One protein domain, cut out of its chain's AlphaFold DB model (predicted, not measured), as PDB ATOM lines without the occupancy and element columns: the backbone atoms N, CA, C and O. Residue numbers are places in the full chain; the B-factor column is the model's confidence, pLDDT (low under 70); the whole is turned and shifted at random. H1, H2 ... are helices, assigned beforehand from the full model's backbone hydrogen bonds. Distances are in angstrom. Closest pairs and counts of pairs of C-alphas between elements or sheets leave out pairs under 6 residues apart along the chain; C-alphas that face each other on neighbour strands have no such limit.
ATOM      1  N   ILE A   7     154.243 114.903 166.582       95.25
ATOM      2  CA  ILE A   7     153.242 115.790 165.968       95.25
ATOM      3  C   ILE A   7     153.610 116.095 164.515       95.25
ATOM      4  O   ILE A   7     152.770 115.981 163.621       95.25
ATOM      5  N   LEU A   8     154.862 116.475 164.261       94.19
ATOM      6  CA  LEU A   8     155.299 116.836 162.914       94.19
ATOM      7  C   LEU A   8     155.304 115.620 161.976       94.19
ATOM      8  O   LEU A   8     154.893 115.738 160.820       94.19
ATOM      9  N   ASP A   9     155.697 114.446 162.476       94.75
ATOM     10  CA  ASP A   9     155.631 113.186 161.728       94.75
ATOM     11  C   ASP A   9     154.186 112.839 161.337       94.75
ATOM     12  O   ASP A   9     153.922 112.487 160.184       94.75
ATOM     13  N   LEU A  10     153.233 113.019 162.259       96.00
ATOM     14  CA  LEU A  10     151.812 112.826 161.983       96.00
ATOM     15  C   LEU A  10     151.282 113.820 160.942       96.00
ATOM     16  O   LEU A  10     150.588 113.418 160.008       96.00
ATOM     17  N   LEU A  11     151.602 115.108 161.072       95.31
ATOM     18  CA  LEU A  11     151.143 116.128 160.125       95.31
ATOM     19  C   LEU A  11     151.721 115.910 158.721       95.31
ATOM     20  O   LEU A  11     151.005 116.076 157.733       95.31
ATOM     21  N   ASN A  12     152.984 115.490 158.621       94.50
ATOM     22  CA  ASN A  12     153.609 115.134 157.346       94.50
ATOM     23  C   ASN A  12     152.935 113.928 156.676       94.50
ATOM     24  O   ASN A  12     152.936 113.843 155.449       94.50
ATOM     25  N   ASP A  13     152.382 112.995 157.452       94.12
ATOM     26  CA  ASP A  13     151.592 111.881 156.927       94.12
ATOM     27  C   ASP A  13     150.186 112.334 156.502       94.12
ATOM     28  O   ASP A  13     149.754 112.085 155.376       94.12
ATOM     29  N   LEU A  14     149.482 113.065 157.373       94.19
ATOM     30  CA  LEU A  14     148.101 113.492 157.134       94.19
ATOM     31  C   LEU A  14     147.965 114.490 155.982       94.19
ATOM     32  O   LEU A  14     146.964 114.440 155.268       94.19
ATOM     33  N   LEU A  15     148.938 115.381 155.799       94.19
ATOM     34  CA  LEU A  15     148.882 116.463 154.809       94.19
ATOM     35  C   LEU A  15     149.775 116.208 153.590       94.19
ATOM     36  O   LEU A  15     149.959 117.098 152.756       94.19
ATOM     37  N   ARG A  16     150.316 114.991 153.448       92.12
ATOM     38  CA  ARG A  16     151.123 114.621 152.283       92.12
ATOM     39  C   ARG A  16     150.333 114.863 150.997       92.12
ATOM     40  O   ARG A  16     149.227 114.355 150.836       92.12
ATOM     41  N   GLY A  17     150.916 115.630 150.077       88.56
ATOM     42  CA  GLY A  17     150.300 115.922 148.779       88.56
ATOM     43  C   GLY A  17     149.123 116.902 148.830       88.56
ATOM     44  O   GLY A  17     148.497 117.126 147.802       88.56
ATOM     45  N   CYS A  18     148.829 117.512 149.985       90.88
ATOM     46  CA  CYS A  18     147.741 118.485 150.109       90.88
ATOM     47  C   CYS A  18     148.153 119.920 149.725       90.88
ATOM     48  O   CYS A  18     147.285 120.771 149.570       90.88
ATOM     49  N   GLY A  19     149.454 120.210 149.584       90.06
ATOM     50  CA  GLY A  19     149.950 121.532 149.167       90.06
ATOM     51  C   GLY A  19     149.706 122.658 150.181       90.06
ATOM     52  O   GLY A  19     149.598 123.816 149.798       90.06
ATOM     53  N   VAL A  20     149.588 122.327 151.472       91.88
ATOM     54  CA  VAL A  20     149.206 123.257 152.553       91.88
ATOM     55  C   VAL A  20     150.319 123.434 153.591       91.88
ATOM     56  O   VAL A  20     150.090 123.331 154.794       91.88
ATOM     57  N   GLU A  21     151.542 123.691 153.130       90.31
ATOM     58  CA  GLU A  21     152.723 123.799 154.001       90.31
ATOM     59  C   GLU A  21     152.583 124.906 155.060       90.31
ATOM     60  O   GLU A  21     152.871 124.664 156.232       90.31
ATOM     61  N   ASP A  22     152.034 126.070 154.702       89.56
ATOM     62  CA  ASP A  22     151.810 127.165 155.658       89.56
ATOM     63  C   ASP A  22     150.838 126.759 156.777       89.56
ATOM     64  O   ASP A  22     151.076 127.012 157.959       89.56
ATOM     65  N   ARG A  23     149.761 126.046 156.420       92.12
ATOM     66  CA  ARG A  23     148.781 125.536 157.395       92.12
ATOM     67  C   ARG A  23     149.356 124.416 158.243       92.12
ATOM     68  O   ARG A  23     148.990 124.289 159.405       92.12
ATOM     69  N   LYS A  24     150.280 123.623 157.697       93.56
ATOM     70  CA  LYS A  24     151.006 122.606 158.459       93.56
ATOM     71  C   LYS A  24     151.839 123.239 159.574       93.56
ATOM     72  O   LYS A  24     151.846 122.710 160.680       93.56
ATOM     73  N   ILE A  25     152.513 124.360 159.303       93.38
ATOM     74  CA  ILE A  25     153.299 125.093 160.311       93.38
ATOM     75  C   ILE A  25     152.385 125.629 161.420       93.38
ATOM     76  O   ILE A  25     152.696 125.475 162.600       93.38
ATOM     77  N   GLU A  26     151.242 126.204 161.045       94.69
ATOM     78  CA  GLU A  26     150.234 126.702 161.988       94.69
ATOM     79  C   GLU A  26     149.678 125.575 162.877       94.69
ATOM     80  O   GLU A  26     149.728 125.668 164.104       94.69
ATOM     81  N   LEU A  27     149.246 124.463 162.270       95.19
ATOM     82  CA  LEU A  27     148.767 123.272 162.982       95.19
ATOM     83  C   LEU A  27     149.831 122.699 163.921       95.19
ATOM     84  O   LEU A  27     149.519 122.314 165.047       95.19
ATOM     85  N   PHE A  28     151.088 122.660 163.476       95.38
ATOM     86  CA  PHE A  28     152.198 122.209 164.304       95.38
ATOM     87  C   PHE A  28     152.377 123.096 165.540       95.38
ATOM     88  O   PHE A  28     152.540 122.572 166.639       95.38
ATOM     89  N   GLY A  29     152.310 124.421 165.378       95.12
ATOM     90  CA  GLY A  29     152.383 125.374 166.486       95.12
ATOM     91  C   GLY A  29     151.295 125.127 167.532       95.12
ATOM     92  O   GLY A  29     151.617 124.901 168.697       95.12
ATOM     93  N   ILE A  30     150.035 125.071 167.087       96.00
ATOM     94  CA  ILE A  30     148.866 124.850 167.953       96.00
ATOM     95  C   ILE A  30     148.996 123.533 168.723       96.00
ATOM     96  O   ILE A  30     148.897 123.510 169.948       96.00
ATOM     97  N   LEU A  31     149.264 122.429 168.022       96.19
ATOM     98  CA  LEU A  31     149.369 121.109 168.647       96.19
ATOM     99  C   LEU A  31     150.539 121.045 169.636       96.19
ATOM    100  O   LEU A  31     150.422 120.447 170.703       96.19
ATOM    101  N   ARG A  32     151.666 121.689 169.324       94.38
ATOM    102  CA  ARG A  32     152.815 121.725 170.231       94.38
ATOM    103  C   ARG A  32     152.522 122.528 171.499       94.38
ATOM    104  O   ARG A  32     152.988 122.142 172.570       94.38
ATOM    105  N   ASP A  33     151.768 123.618 171.394       94.31
ATOM    106  CA  ASP A  33     151.355 124.392 172.565       94.31
ATOM    107  C   ASP A  33     150.361 123.599 173.425       94.31
ATOM    108  O   ASP A  33     150.564 123.507 174.634       94.31
ATOM    109  N   ILE A  34     149.404 122.881 172.823       94.94
ATOM    110  CA  ILE A  34     148.529 121.944 173.555       94.94
ATOM    111  C   ILE A  34     149.355 120.872 174.285       94.94
ATOM    112  O   ILE A  34     149.146 120.623 175.471       94.94
ATOM    113  N   ALA A  35     150.332 120.253 173.613       93.62
ATOM    114  CA  ALA A  35     151.196 119.248 174.234       93.62
ATOM    115  C   ALA A  35     151.996 119.809 175.424       93.62
ATOM    116  O   ALA A  35     152.246 119.089 176.394       93.62
ATOM    117  N   ARG A  36     152.387 121.090 175.374       91.94
ATOM    118  CA  ARG A  36     153.044 121.772 176.494       91.94
ATOM    119  C   ARG A  36     152.083 121.973 177.662       91.94
ATOM    120  O   ARG A  36     152.431 121.592 178.775       91.94
ATOM    121  N   GLU A  37     150.883 122.491 177.411       91.81
ATOM    122  CA  GLU A  37     149.858 122.683 178.447       91.81
ATOM    123  C   GLU A  37     149.490 121.354 179.132       91.81
ATOM    124  O   GLU A  37     149.378 121.286 180.358       91.81
ATOM    125  N   MET A  38     149.405 120.262 178.362       91.50
ATOM    126  CA  MET A  38     149.215 118.911 178.902       91.50
ATOM    127  C   MET A  38     150.386 118.474 179.798       91.50
ATOM    128  O   MET A  38     150.170 117.905 180.866       91.50
ATOM    129  N   ALA A  39     151.633 118.742 179.394       89.38
ATOM    130  CA  ALA A  39     152.826 118.394 180.175       89.38
ATOM    131  C   ALA A  39     152.979 119.219 181.467       89.38
ATOM    132  O   ALA A  39     153.658 118.801 182.414       89.38
ATOM    133  N   GLU A  40     152.384 120.411 181.501       88.38
ATOM    134  CA  GLU A  40     152.316 121.272 182.682       88.38
ATOM    135  C   GLU A  40     151.156 120.892 183.613       88.38
ATOM    136  O   GLU A  40     151.231 121.160 184.816       88.38
ATOM    137  N   GLY A  41     150.164 120.163 183.091       86.44
ATOM    138  CA  GLY A  41     148.956 119.762 183.809       86.44
ATOM    139  C   GLY A  41     147.875 120.843 183.817       86.44
ATOM    140  O   GLY A  41     147.000 120.802 184.677       86.44
ATOM    141  N   ASN A  42     147.948 121.805 182.892       89.44
ATOM    142  CA  ASN A  42     146.993 122.909 182.783       89.44
ATOM    143  C   ASN A  42     145.702 122.483 182.067       89.44
ATOM    144  O   ASN A  42     144.654 123.075 182.303       89.44
ATOM    145  N   VAL A  43     145.780 121.456 181.212       90.88
ATOM    146  CA  VAL A  43     144.639 120.891 180.478       90.88
ATOM    147  C   VAL A  43     144.657 119.367 180.524       90.88
ATOM    148  O   VAL A  43     145.715 118.731 180.463       90.88
ATOM    149  N   THR A  44     143.475 118.770 180.619       90.31
ATOM    150  CA  THR A  44     143.268 117.321 180.574       90.31
ATOM    151  C   THR A  44     142.970 116.840 179.159       90.31
ATOM    152  O   THR A  44     142.525 117.592 178.295       90.31
ATOM    153  N   GLU A  45     143.152 115.542 178.916       89.62
ATOM    154  CA  GLU A  45     142.815 114.931 177.624       89.62
ATOM    155  C   GLU A  45     141.356 115.176 177.219       89.62
ATOM    156  O   GLU A  45     141.078 115.435 176.054       89.62
ATOM    157  N   GLN A  46     140.424 115.112 178.174       88.81
ATOM    158  CA  GLN A  46     138.995 115.277 177.901       88.81
ATOM    159  C   GLN A  46     138.660 116.693 177.430       88.81
ATOM    160  O   GLN A  46     137.820 116.855 176.546       88.81
ATOM    161  N   GLU A  47     139.334 117.699 177.988       89.88
ATOM    162  CA  GLU A  47     139.122 119.103 177.631       89.88
ATOM    163  C   GLU A  47     139.582 119.389 176.200       89.88
ATOM    164  O   GLU A  47     138.873 120.068 175.460       89.88
ATOM    165  N   ILE A  48     140.697 118.793 175.764       93.81
ATOM    166  CA  ILE A  48     141.246 119.060 174.428       93.81
ATOM    167  C   ILE A  48     140.539 118.295 173.305       93.81
ATOM    168  O   ILE A  48     140.699 118.635 172.137       93.81
ATOM    169  N   VAL A  49     139.793 117.223 173.610       94.44
ATOM    170  CA  VAL A  49     139.188 116.354 172.577       94.44
ATOM    171  C   VAL A  49     138.245 117.138 171.666       94.44
ATOM    172  O   VAL A  49     138.158 116.841 170.473       94.44
ATOM    173  N   LYS A  50     137.557 118.149 172.206       92.25
ATOM    174  CA  LYS A  50     136.710 119.032 171.406       92.25
ATOM    175  C   LYS A  50     137.543 119.836 170.404       92.25
ATOM    176  O   LYS A  50     137.246 119.792 169.214       92.25
ATOM    177  N   ASP A  51     138.623 120.463 170.860       94.00
ATOM    178  CA  ASP A  51     139.528 121.232 169.998       94.00
ATOM    179  C   ASP A  51     140.185 120.331 168.941       94.00
ATOM    180  O   ASP A  51     140.316 120.701 167.774       94.00
ATOM    181  N   LEU A  52     140.528 119.092 169.309       95.94
ATOM    182  CA  LEU A  52     141.048 118.101 168.371       95.94
ATOM    183  C   LEU A  52     140.045 117.724 167.282       95.94
ATOM    184  O   LEU A  52     140.462 117.498 166.147       95.94
ATOM    185  N   ARG A  53     138.744 117.648 167.595       96.31
ATOM    186  CA  ARG A  53     137.702 117.409 166.582       96.31
ATOM    187  C   ARG A  53     137.632 118.563 165.585       96.31
ATOM    188  O   ARG A  53     137.557 118.301 164.385       96.31
ATOM    189  N   ASP A  54     137.729 119.803 166.053       95.19
ATOM    190  CA  ASP A  54     137.717 120.984 165.183       95.19
ATOM    191  C   ASP A  54     138.962 121.023 164.276       95.19
ATOM    192  O   ASP A  54     138.855 121.209 163.058       95.19
ATOM    193  N   LEU A  55     140.143 120.726 164.831       95.88
ATOM    194  CA  LEU A  55     141.389 120.596 164.065       95.88
ATOM    195  C   LEU A  55     141.335 119.436 163.059       95.88
ATOM    196  O   LEU A  55     141.765 119.585 161.913       95.88
ATOM    197  N   ALA A  56     140.776 118.288 163.451       96.50
ATOM    198  CA  ALA A  56     140.572 117.150 162.559       96.50
ATOM    199  C   ALA A  56     139.622 117.498 161.403       96.50
ATOM    200  O   ALA A  56     139.870 117.088 160.267       96.50
ATOM    201  N   GLY A  57     138.588 118.304 161.664       95.88
ATOM    202  CA  GLY A  57     137.704 118.860 160.642       95.88
ATOM    203  C   GLY A  57     138.459 119.713 159.622       95.88
ATOM    204  O   GLY A  57     138.328 119.496 158.417       95.88
ATOM    205  N   ALA A  58     139.321 120.623 160.084       94.69
ATOM    206  CA  ALA A  58     140.159 121.431 159.195       94.69
ATOM    207  C   ALA A  58     141.112 120.567 158.344       94.69
ATOM    208  O   ALA A  58     141.218 120.762 157.130       94.69
ATOM    209  N   ILE A  59     141.750 119.560 158.951       95.06
ATOM    210  CA  ILE A  59     142.613 118.600 158.244       95.06
ATOM    211  C   ILE A  59     141.823 117.831 157.180       95.06
ATOM    212  O   ILE A  59     142.304 117.663 156.056       95.06
ATOM    213  N   ALA A  60     140.607 117.387 157.499       95.31
ATOM    214  CA  ALA A  60     139.755 116.677 156.555       95.31
ATOM    215  C   ALA A  60     139.380 117.541 155.349       95.31
ATOM    216  O   ALA A  60     139.389 117.032 154.231       95.31
ATOM    217  N   VAL A  61     139.136 118.841 155.539       94.81
ATOM    218  CA  VAL A  61     138.897 119.775 154.426       94.81
ATOM    219  C   VAL A  61     140.113 119.850 153.500       94.81
ATOM    220  O   VAL A  61     139.956 119.793 152.280       94.81
ATOM    221  N   PHE A  62     141.332 119.938 154.043       94.25
ATOM    222  CA  PHE A  62     142.547 119.951 153.215       94.25
ATOM    223  C   PHE A  62     142.729 118.643 152.442       94.25
ATOM    224  O   PHE A  62     142.986 118.664 151.239       94.25
ATOM    225  N   ARG A  63     142.520 117.506 153.108       94.81
ATOM    226  CA  ARG A  63     142.608 116.176 152.495       94.81
ATOM    227  C   ARG A  63     141.543 115.963 151.420       94.81
ATOM    228  O   ARG A  63     141.862 115.466 150.344       94.81
ATOM    229  N   GLN A  64     140.312 116.405 151.659       93.94
ATOM    230  CA  GLN A  64     139.221 116.306 150.692       93.94
ATOM    231  C   GLN A  64     139.513 117.119 149.426       93.94
ATOM    232  O   GLN A  64     139.282 116.631 148.323       93.94
ATOM    233  N   ARG A  65     140.081 118.326 149.562       92.69
ATOM    234  CA  ARG A  65     140.528 119.136 148.413       92.69
ATOM    235  C   ARG A  65     141.629 118.453 147.600       92.69
ATOM    236  O   ARG A  65     141.707 118.670 146.398       92.69
ATOM    237  N   ALA A  66     142.434 117.609 148.241       91.50
ATOM    238  CA  ALA A  66     143.436 116.769 147.593       91.50
ATOM    239  C   ALA A  66     142.869 115.439 147.045       91.50
ATOM    240  O   ALA A  66     143.631 114.593 146.585       91.50
ATOM    241  N   GLY A  67     141.547 115.225 147.105       92.62
ATOM    242  CA  GLY A  67     140.890 114.001 146.635       92.62
ATOM    243  C   GLY A  67     140.998 112.810 147.594       92.62
ATOM    244  O   GLY A  67     140.746 111.676 147.194       92.62
ATOM    245  N   LEU A  68     141.373 113.042 148.854       92.06
ATOM    246  CA  LEU A  68     141.548 112.000 149.865       92.06
ATOM    247  C   LEU A  68     140.335 111.916 150.796       92.06
ATOM    248  O   LEU A  68     139.829 112.929 151.283       92.06
ATOM    249  N   SER A  69     139.911 110.695 151.124       89.38
ATOM    250  CA  SER A  69     138.943 110.466 152.197       89.38
ATOM    251  C   SER A  69     139.609 110.596 153.572       89.38
ATOM    252  O   SER A  69     140.809 110.338 153.753       89.38
ATOM    253  N   THR A  70     138.823 111.046 154.551       92.94
ATOM    254  CA  THR A  70     139.287 111.260 155.923       92.94
ATOM    255  C   THR A  70     138.224 110.811 156.910       92.94
ATOM    256  O   THR A  70     137.076 111.233 156.825       92.94
ATOM    257  N   ASP A  71     138.634 109.963 157.844       95.62
ATOM    258  CA  ASP A  71     137.848 109.553 159.002       95.62
ATOM    259  C   ASP A  71     138.243 110.453 160.180       95.62
ATOM    260  O   ASP A  71     139.390 110.420 160.634       95.62
ATOM    261  N   ILE A  72     137.313 111.306 160.616       95.38
ATOM    262  CA  ILE A  72     137.567 112.326 161.641       95.38
ATOM    263  C   ILE A  72     137.948 111.683 162.970       95.38
ATOM    264  O   ILE A  72     138.913 112.122 163.590       95.38
ATOM    265  N   ASP A  73     137.238 110.637 163.393       96.00
ATOM    266  CA  ASP A  73     137.480 110.011 164.692       96.00
ATOM    267  C   ASP A  73     138.874 109.368 164.726       96.00
ATOM    268  O   ASP A  73     139.613 109.541 165.697       96.00
ATOM    269  N   LYS A  74     139.309 108.748 163.617       95.50
ATOM    270  CA  LYS A  74     140.691 108.251 163.489       95.50
ATOM    271  C   LYS A  74     141.728 109.366 163.518       95.50
ATOM    272  O   LYS A  74     142.806 109.183 164.078       95.50
ATOM    273  N   VAL A  75     141.454 110.515 162.898       96.12
ATOM    274  CA  VAL A  75     142.381 111.657 162.947       96.12
ATOM    275  C   VAL A  75     142.500 112.185 164.375       96.12
ATOM    276  O   VAL A  75     143.620 112.408 164.829       96.12
ATOM    277  N   VAL A  76     141.388 112.315 165.099       97.19
ATOM    278  CA  VAL A  76     141.379 112.733 166.510       97.19
ATOM    279  C   VAL A  76     142.191 111.774 167.374       97.19
ATOM    280  O   VAL A  76     143.046 112.223 168.134       97.19
ATOM    281  N   GLU A  77     141.987 110.463 167.228       96.62
ATOM    282  CA  GLU A  77     142.743 109.449 167.971       96.62
ATOM    283  C   GLU A  77     144.252 109.564 167.706       96.62
ATOM    284  O   GLU A  77     145.071 109.562 168.630       96.62
ATOM    285  N   ARG A  78     144.637 109.726 166.434       97.06
ATOM    286  CA  ARG A  78     146.040 109.894 166.042       97.06
ATOM    287  C   ARG A  78     146.642 111.185 166.597       97.06
ATOM    288  O   ARG A  78     147.769 111.145 167.086       97.06
ATOM    289  N   LEU A  79     145.908 112.299 166.543       97.06
ATOM    290  CA  LEU A  79     146.333 113.578 167.117       97.06
ATOM    291  C   LEU A  79     146.544 113.453 168.626       97.06
ATOM    292  O   LEU A  79     147.598 113.836 169.125       97.06
ATOM    293  N   LEU A  80     145.592 112.849 169.338       96.44
ATOM    294  CA  LEU A  80     145.685 112.642 170.779       96.44
ATOM    295  C   LEU A  80     146.910 111.791 171.148       96.44
ATOM    296  O   LEU A  80     147.654 112.141 172.061       96.44
ATOM    297  N   ASN A  81     147.169 110.708 170.411       95.88
ATOM    298  CA  ASN A  81     148.357 109.879 170.620       95.88
ATOM    299  C   ASN A  81     149.662 110.648 170.360       95.88
ATOM    300  O   ASN A  81     150.605 110.532 171.144       95.88
ATOM    301  N   ALA A  82     149.722 111.469 169.308       95.44
ATOM    302  CA  ALA A  82     150.889 112.310 169.044       95.44
ATOM    303  C   ALA A  82     151.120 113.335 170.165       95.44
ATOM    304  O   ALA A  82     152.254 113.499 170.613       95.44
ATOM    305  N   LEU A  83     150.053 113.960 170.674       95.31
ATOM    306  CA  LEU A  83     150.129 114.896 171.796       95.31
ATOM    307  C   LEU A  83     150.628 114.234 173.081       95.31
ATOM    308  O   LEU A  83     151.442 114.827 173.778       95.31
ATOM    309  N   LYS A  84     150.199 113.002 173.382       93.31
ATOM    310  CA  LYS A  84     150.694 112.232 174.539       93.31
ATOM    311  C   LYS A  84     152.193 111.958 174.460       93.31
ATOM    312  O   LYS A  84     152.911 112.091 175.448       93.31
ATOM    313  N   LEU A  85     152.671 111.565 173.282       92.38
ATOM    314  CA  LEU A  85     154.091 111.285 173.068       92.38
ATOM    315  C   LEU A  85     154.932 112.567 173.134       92.38
ATOM    316  O   LEU A  85     156.013 112.584 173.728       92.38
ATOM    317  N   GLU A  86     154.424 113.663 172.571       91.88
ATOM    318  CA  GLU A  86     155.093 114.961 172.624       91.88
ATOM    319  C   GLU A  86     155.098 115.537 174.054       91.88
ATOM    320  O   GLU A  86     156.132 115.992 174.545       91.88
ATOM    321  N   SER A  87     153.979 115.451 174.780       90.69
ATOM    322  CA  SER A  87     153.867 115.941 176.160       90.69
ATOM    323  C   SER A  87     154.756 115.156 177.128       90.69
ATOM    324  O   SER A  87     155.333 115.740 178.048       90.69
ATOM    325  N   ALA A  88     154.960 113.856 176.899       87.00
ATOM    326  CA  ALA A  88     155.938 113.063 177.644       87.00
ATOM    327  C   ALA A  88     157.369 113.599 177.456       87.00
ATOM    328  O   ALA A  88     158.130 113.690 178.424       87.00
ATOM    329  N   THR A  89     157.713 114.037 176.241       84.31
ATOM    330  CA  THR A  89     159.000 114.690 175.946       84.31
ATOM    331  C   THR A  89     159.133 116.017 176.705       84.31
ATOM    332  O   THR A  89     160.163 116.270 177.336       84.31
ATOM    333  N   PHE A  90     158.073 116.832 176.746       81.81
ATOM    334  CA  PHE A  90     158.061 118.085 177.512       81.81
ATOM    335  C   PHE A  90     158.040 117.886 179.028       81.81
ATOM    336  O   PHE A  90     158.543 118.736 179.762       81.81
ATOM    337  N   SER A  91     157.510 116.770 179.528       74.19
ATOM    338  CA  SER A  91     157.371 116.518 180.968       74.19
ATOM    339  C   SER A  91     158.722 116.480 181.690       74.19
ATOM    340  O   SER A  91     158.857 116.993 182.802       74.19
ATOM    341  N   LEU A  92     159.767 115.947 181.051       74.75
ATOM    342  CA  LEU A  92     161.127 115.982 181.603       74.75
ATOM    343  C   LEU A  92     161.664 117.416 181.705       74.75
ATOM    344  O   LEU A  92     162.279 117.795 182.707       74.75
ATOM    345  N   GLU A  93     161.398 118.234 180.688       74.50
ATOM    346  CA  GLU A  93     161.770 119.645 180.692       74.50
ATOM    347  C   GLU A  93     160.976 120.431 181.748       74.50
ATOM    348  O   GLU A  93     161.559 121.218 182.500       74.50
ATOM    349  N   SER A  94     159.671 120.174 181.870       70.44
ATOM    350  CA  SER A  94     158.785 120.834 182.832       70.44
ATOM    351  C   SER A  94     159.192 120.507 184.272       70.44
ATOM    352  O   SER A  94     159.304 121.399 185.118       70.44
ATOM    353  N   VAL A  95     159.522 119.244 184.565       75.38
ATOM    354  CA  VAL A  95     160.073 118.823 185.864       75.38
ATOM    355  C   VAL A  95     161.409 119.517 186.137       75.38
ATOM    356  O   VAL A  95     161.590 120.098 187.213       75.38
ATOM    357  N   ARG A  96     162.329 119.546 185.164       77.88
ATOM    358  CA  ARG A  96     163.627 120.228 185.303       77.88
ATOM    359  C   ARG A  96     163.464 121.722 185.590       77.88
ATOM    360  O   ARG A  96     164.148 122.249 186.477       77.88
ATOM    361  N   ARG A  97     162.563 122.407 184.878       77.38
ATOM    362  CA  ARG A  97     162.241 123.826 185.102       77.38
ATOM    363  C   ARG A  97     161.691 124.044 186.511       77.38
ATOM    364  O   ARG A  97     162.231 124.882 187.232       77.38
ATOM    365  N   ARG A  98     160.722 123.232 186.955       79.31
ATOM    366  CA  ARG A  98     160.149 123.301 188.315       79.31
ATOM    367  C   ARG A  98     161.202 123.102 189.409       79.31
ATOM    368  O   ARG A  98     161.252 123.878 190.363       79.31
ATOM    369  N   ILE A  99     162.089 122.115 189.268       82.94
ATOM    370  CA  ILE A  99     163.185 121.877 190.226       82.94
ATOM    371  C   ILE A  99     164.153 123.066 190.256       82.94
ATOM    372  O   ILE A  99     164.561 123.513 191.330       82.94
ATOM    373  N   THR A 100     164.516 123.600 189.089       84.94
ATOM    374  CA  THR A 100     165.450 124.732 188.983       84.94
ATOM    375  C   THR A 100     164.856 126.005 189.584       84.94
ATOM    376  O   THR A 100     165.544 126.698 190.334       84.94
ATOM    377  N   ALA A 101     163.576 126.280 189.325       84.19
ATOM    378  CA  ALA A 101     162.847 127.400 189.913       84.19
ATOM    379  C   ALA A 101     162.810 127.304 191.446       84.19
ATOM    380  O   ALA A 101     163.197 128.252 192.126       84.19
ATOM    381  N   ARG A 102     162.477 126.128 192.002       81.94
ATOM    382  CA  ARG A 102     162.507 125.888 193.460       81.94
ATOM    383  C   ARG A 102     163.894 126.120 194.068       81.94
ATOM    384  O   ARG A 102     164.001 126.682 195.153       81.94
ATOM    385  N   ARG A 103     164.968 125.709 193.383       81.50
ATOM    386  CA  ARG A 103     166.352 125.949 193.840       81.50
ATOM    387  C   ARG A 103     166.719 127.434 193.836       81.50
ATOM    388  O   ARG A 103     167.425 127.867 194.740       81.50
ATOM    389  N   ARG A 104     166.272 128.197 192.832       80.25
ATOM    390  CA  ARG A 104     166.503 129.650 192.758       80.25
ATOM    391  C   ARG A 104     165.745 130.390 193.855       80.25
ATOM    392  O   ARG A 104     166.382 131.122 194.602       80.25
ATOM    393  N   ALA A 105     164.459 130.085 194.032       81.12
ATOM    394  CA  ALA A 105     163.633 130.667 195.090       81.12
ATOM    395  C   ALA A 105     164.266 130.475 196.480       81.12
ATOM    396  O   ALA A 105     164.439 131.438 197.215       81.12
ATOM    397  N   ARG A 106     164.751 129.263 196.795       77.75
ATOM    398  CA  ARG A 106     165.449 128.986 198.068       77.75
ATOM    399  C   ARG A 106     166.745 129.782 198.257       77.75
ATOM    400  O   ARG A 106     167.099 130.107 199.385       77.75
ATOM    401  N   ARG A 107     167.483 130.077 197.180       75.38
ATOM    402  CA  ARG A 107     168.709 130.896 197.250       75.38
ATOM    403  C   ARG A 107     168.391 132.370 197.469       75.38
ATOM    404  O   ARG A 107     169.102 133.027 198.217       75.38
ATOM    405  N   GLU A 108     167.349 132.882 196.824       74.00
ATOM    406  CA  GLU A 108     166.878 134.258 197.020       74.00
ATOM    407  C   GLU A 108     166.323 134.460 198.433       74.00
ATOM    408  O   GLU A 108     166.604 135.474 199.068       74.00
ATOM    409  N   GLU A 109     165.617 133.461 198.958       67.38
ATOM    410  CA  GLU A 109     165.101 133.447 200.326       67.38
ATOM    411  C   GLU A 109     166.242 133.363 201.356       67.38
ATOM    412  O   GLU A 109     166.318 134.199 202.251       67.38
ATOM    413  N   GLY A 110     167.226 132.474 201.163       65.38
ATOM    414  CA  GLY A 110     168.432 132.421 202.004       65.38
ATOM    415  C   GLY A 110     169.278 133.704 201.966       65.38
ATOM    416  O   GLY A 110     169.902 134.060 202.960       65.38
ATOM    417  N   ARG A 111     169.255 134.439 200.846       60.12
ATOM    418  CA  ARG A 111     169.927 135.742 200.701       60.12
ATOM    419  C   ARG A 111     169.148 136.889 201.357       60.12
ATOM    420  O   ARG A 111     169.763 137.854 201.792       60.12
ATOM    421  N   ARG A 112     167.815 136.790 201.448       58.16
ATOM    422  CA  ARG A 112     166.949 137.749 202.163       58.16
ATOM    423  C   ARG A 112     166.978 137.579 203.682       58.16
ATOM    424  O   ARG A 112     166.794 138.564 204.384       58.16
ATOM    425  N   VAL A 113     167.201 136.363 204.180       60.84
ATOM    426  CA  VAL A 113     167.181 136.047 205.624       60.84
ATOM    427  C   VAL A 113     168.534 136.316 206.315       60.84
ATOM    428  O   VAL A 113     168.641 136.162 207.524       60.84
ATOM    429  N   GLY A 114     169.555 136.803 205.599       52.44
ATOM    430  CA  GLY A 114     170.754 137.365 206.236       52.44
ATOM    431  C   GLY A 114     171.594 136.347 207.013       52.44
ATOM    432  O   GLY A 114     171.983 136.597 208.147       52.44
TER     433      GLY A 114
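AT A GLANCE: This is residues 7 to 114 of the 116 residues of an uncharacterized protein of Thermotogae bacterium (UniProt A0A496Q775). H4 crosses over H2 and H3, which lie side by side, with short H1 beside it, and residues 99 to 114 stick out as an arm. The printed part has 108 residues with four named helices, all helix. It is loose, radius of gyration of the C-alphas 18.6 A, spanning 70 by 26 by 17 A.

HOW THE PARTS SIT: H1, residues 7 to 14, forms a hairpin with H2, residues 21 to 40. H2 and H3, residues 45 to 65, another hairpin, only just touch, with 3 pairs of C-alphas within 8 A. H4, residues 72 to 112, touches H2 at a steep tilt of 53 degrees, the closest C-alphas, Ala 35 and Ser 87, 4.7 A apart. Every O i to N i+4 pair is within hydrogen-bond range in H1 and H2, 15 of 17 in H3, 35 of 37 in H4.

IN THESE COORDINATES: C-alpha 7 at (153.242, 115.790, 165.968) begins H1; H4, 56.1 A long, ends at C-alpha 112, (166.949, 137.749, 202.163).

THE WHOLE: The printed part has no cut; pLDDT is under 70 at residues 109 to 114.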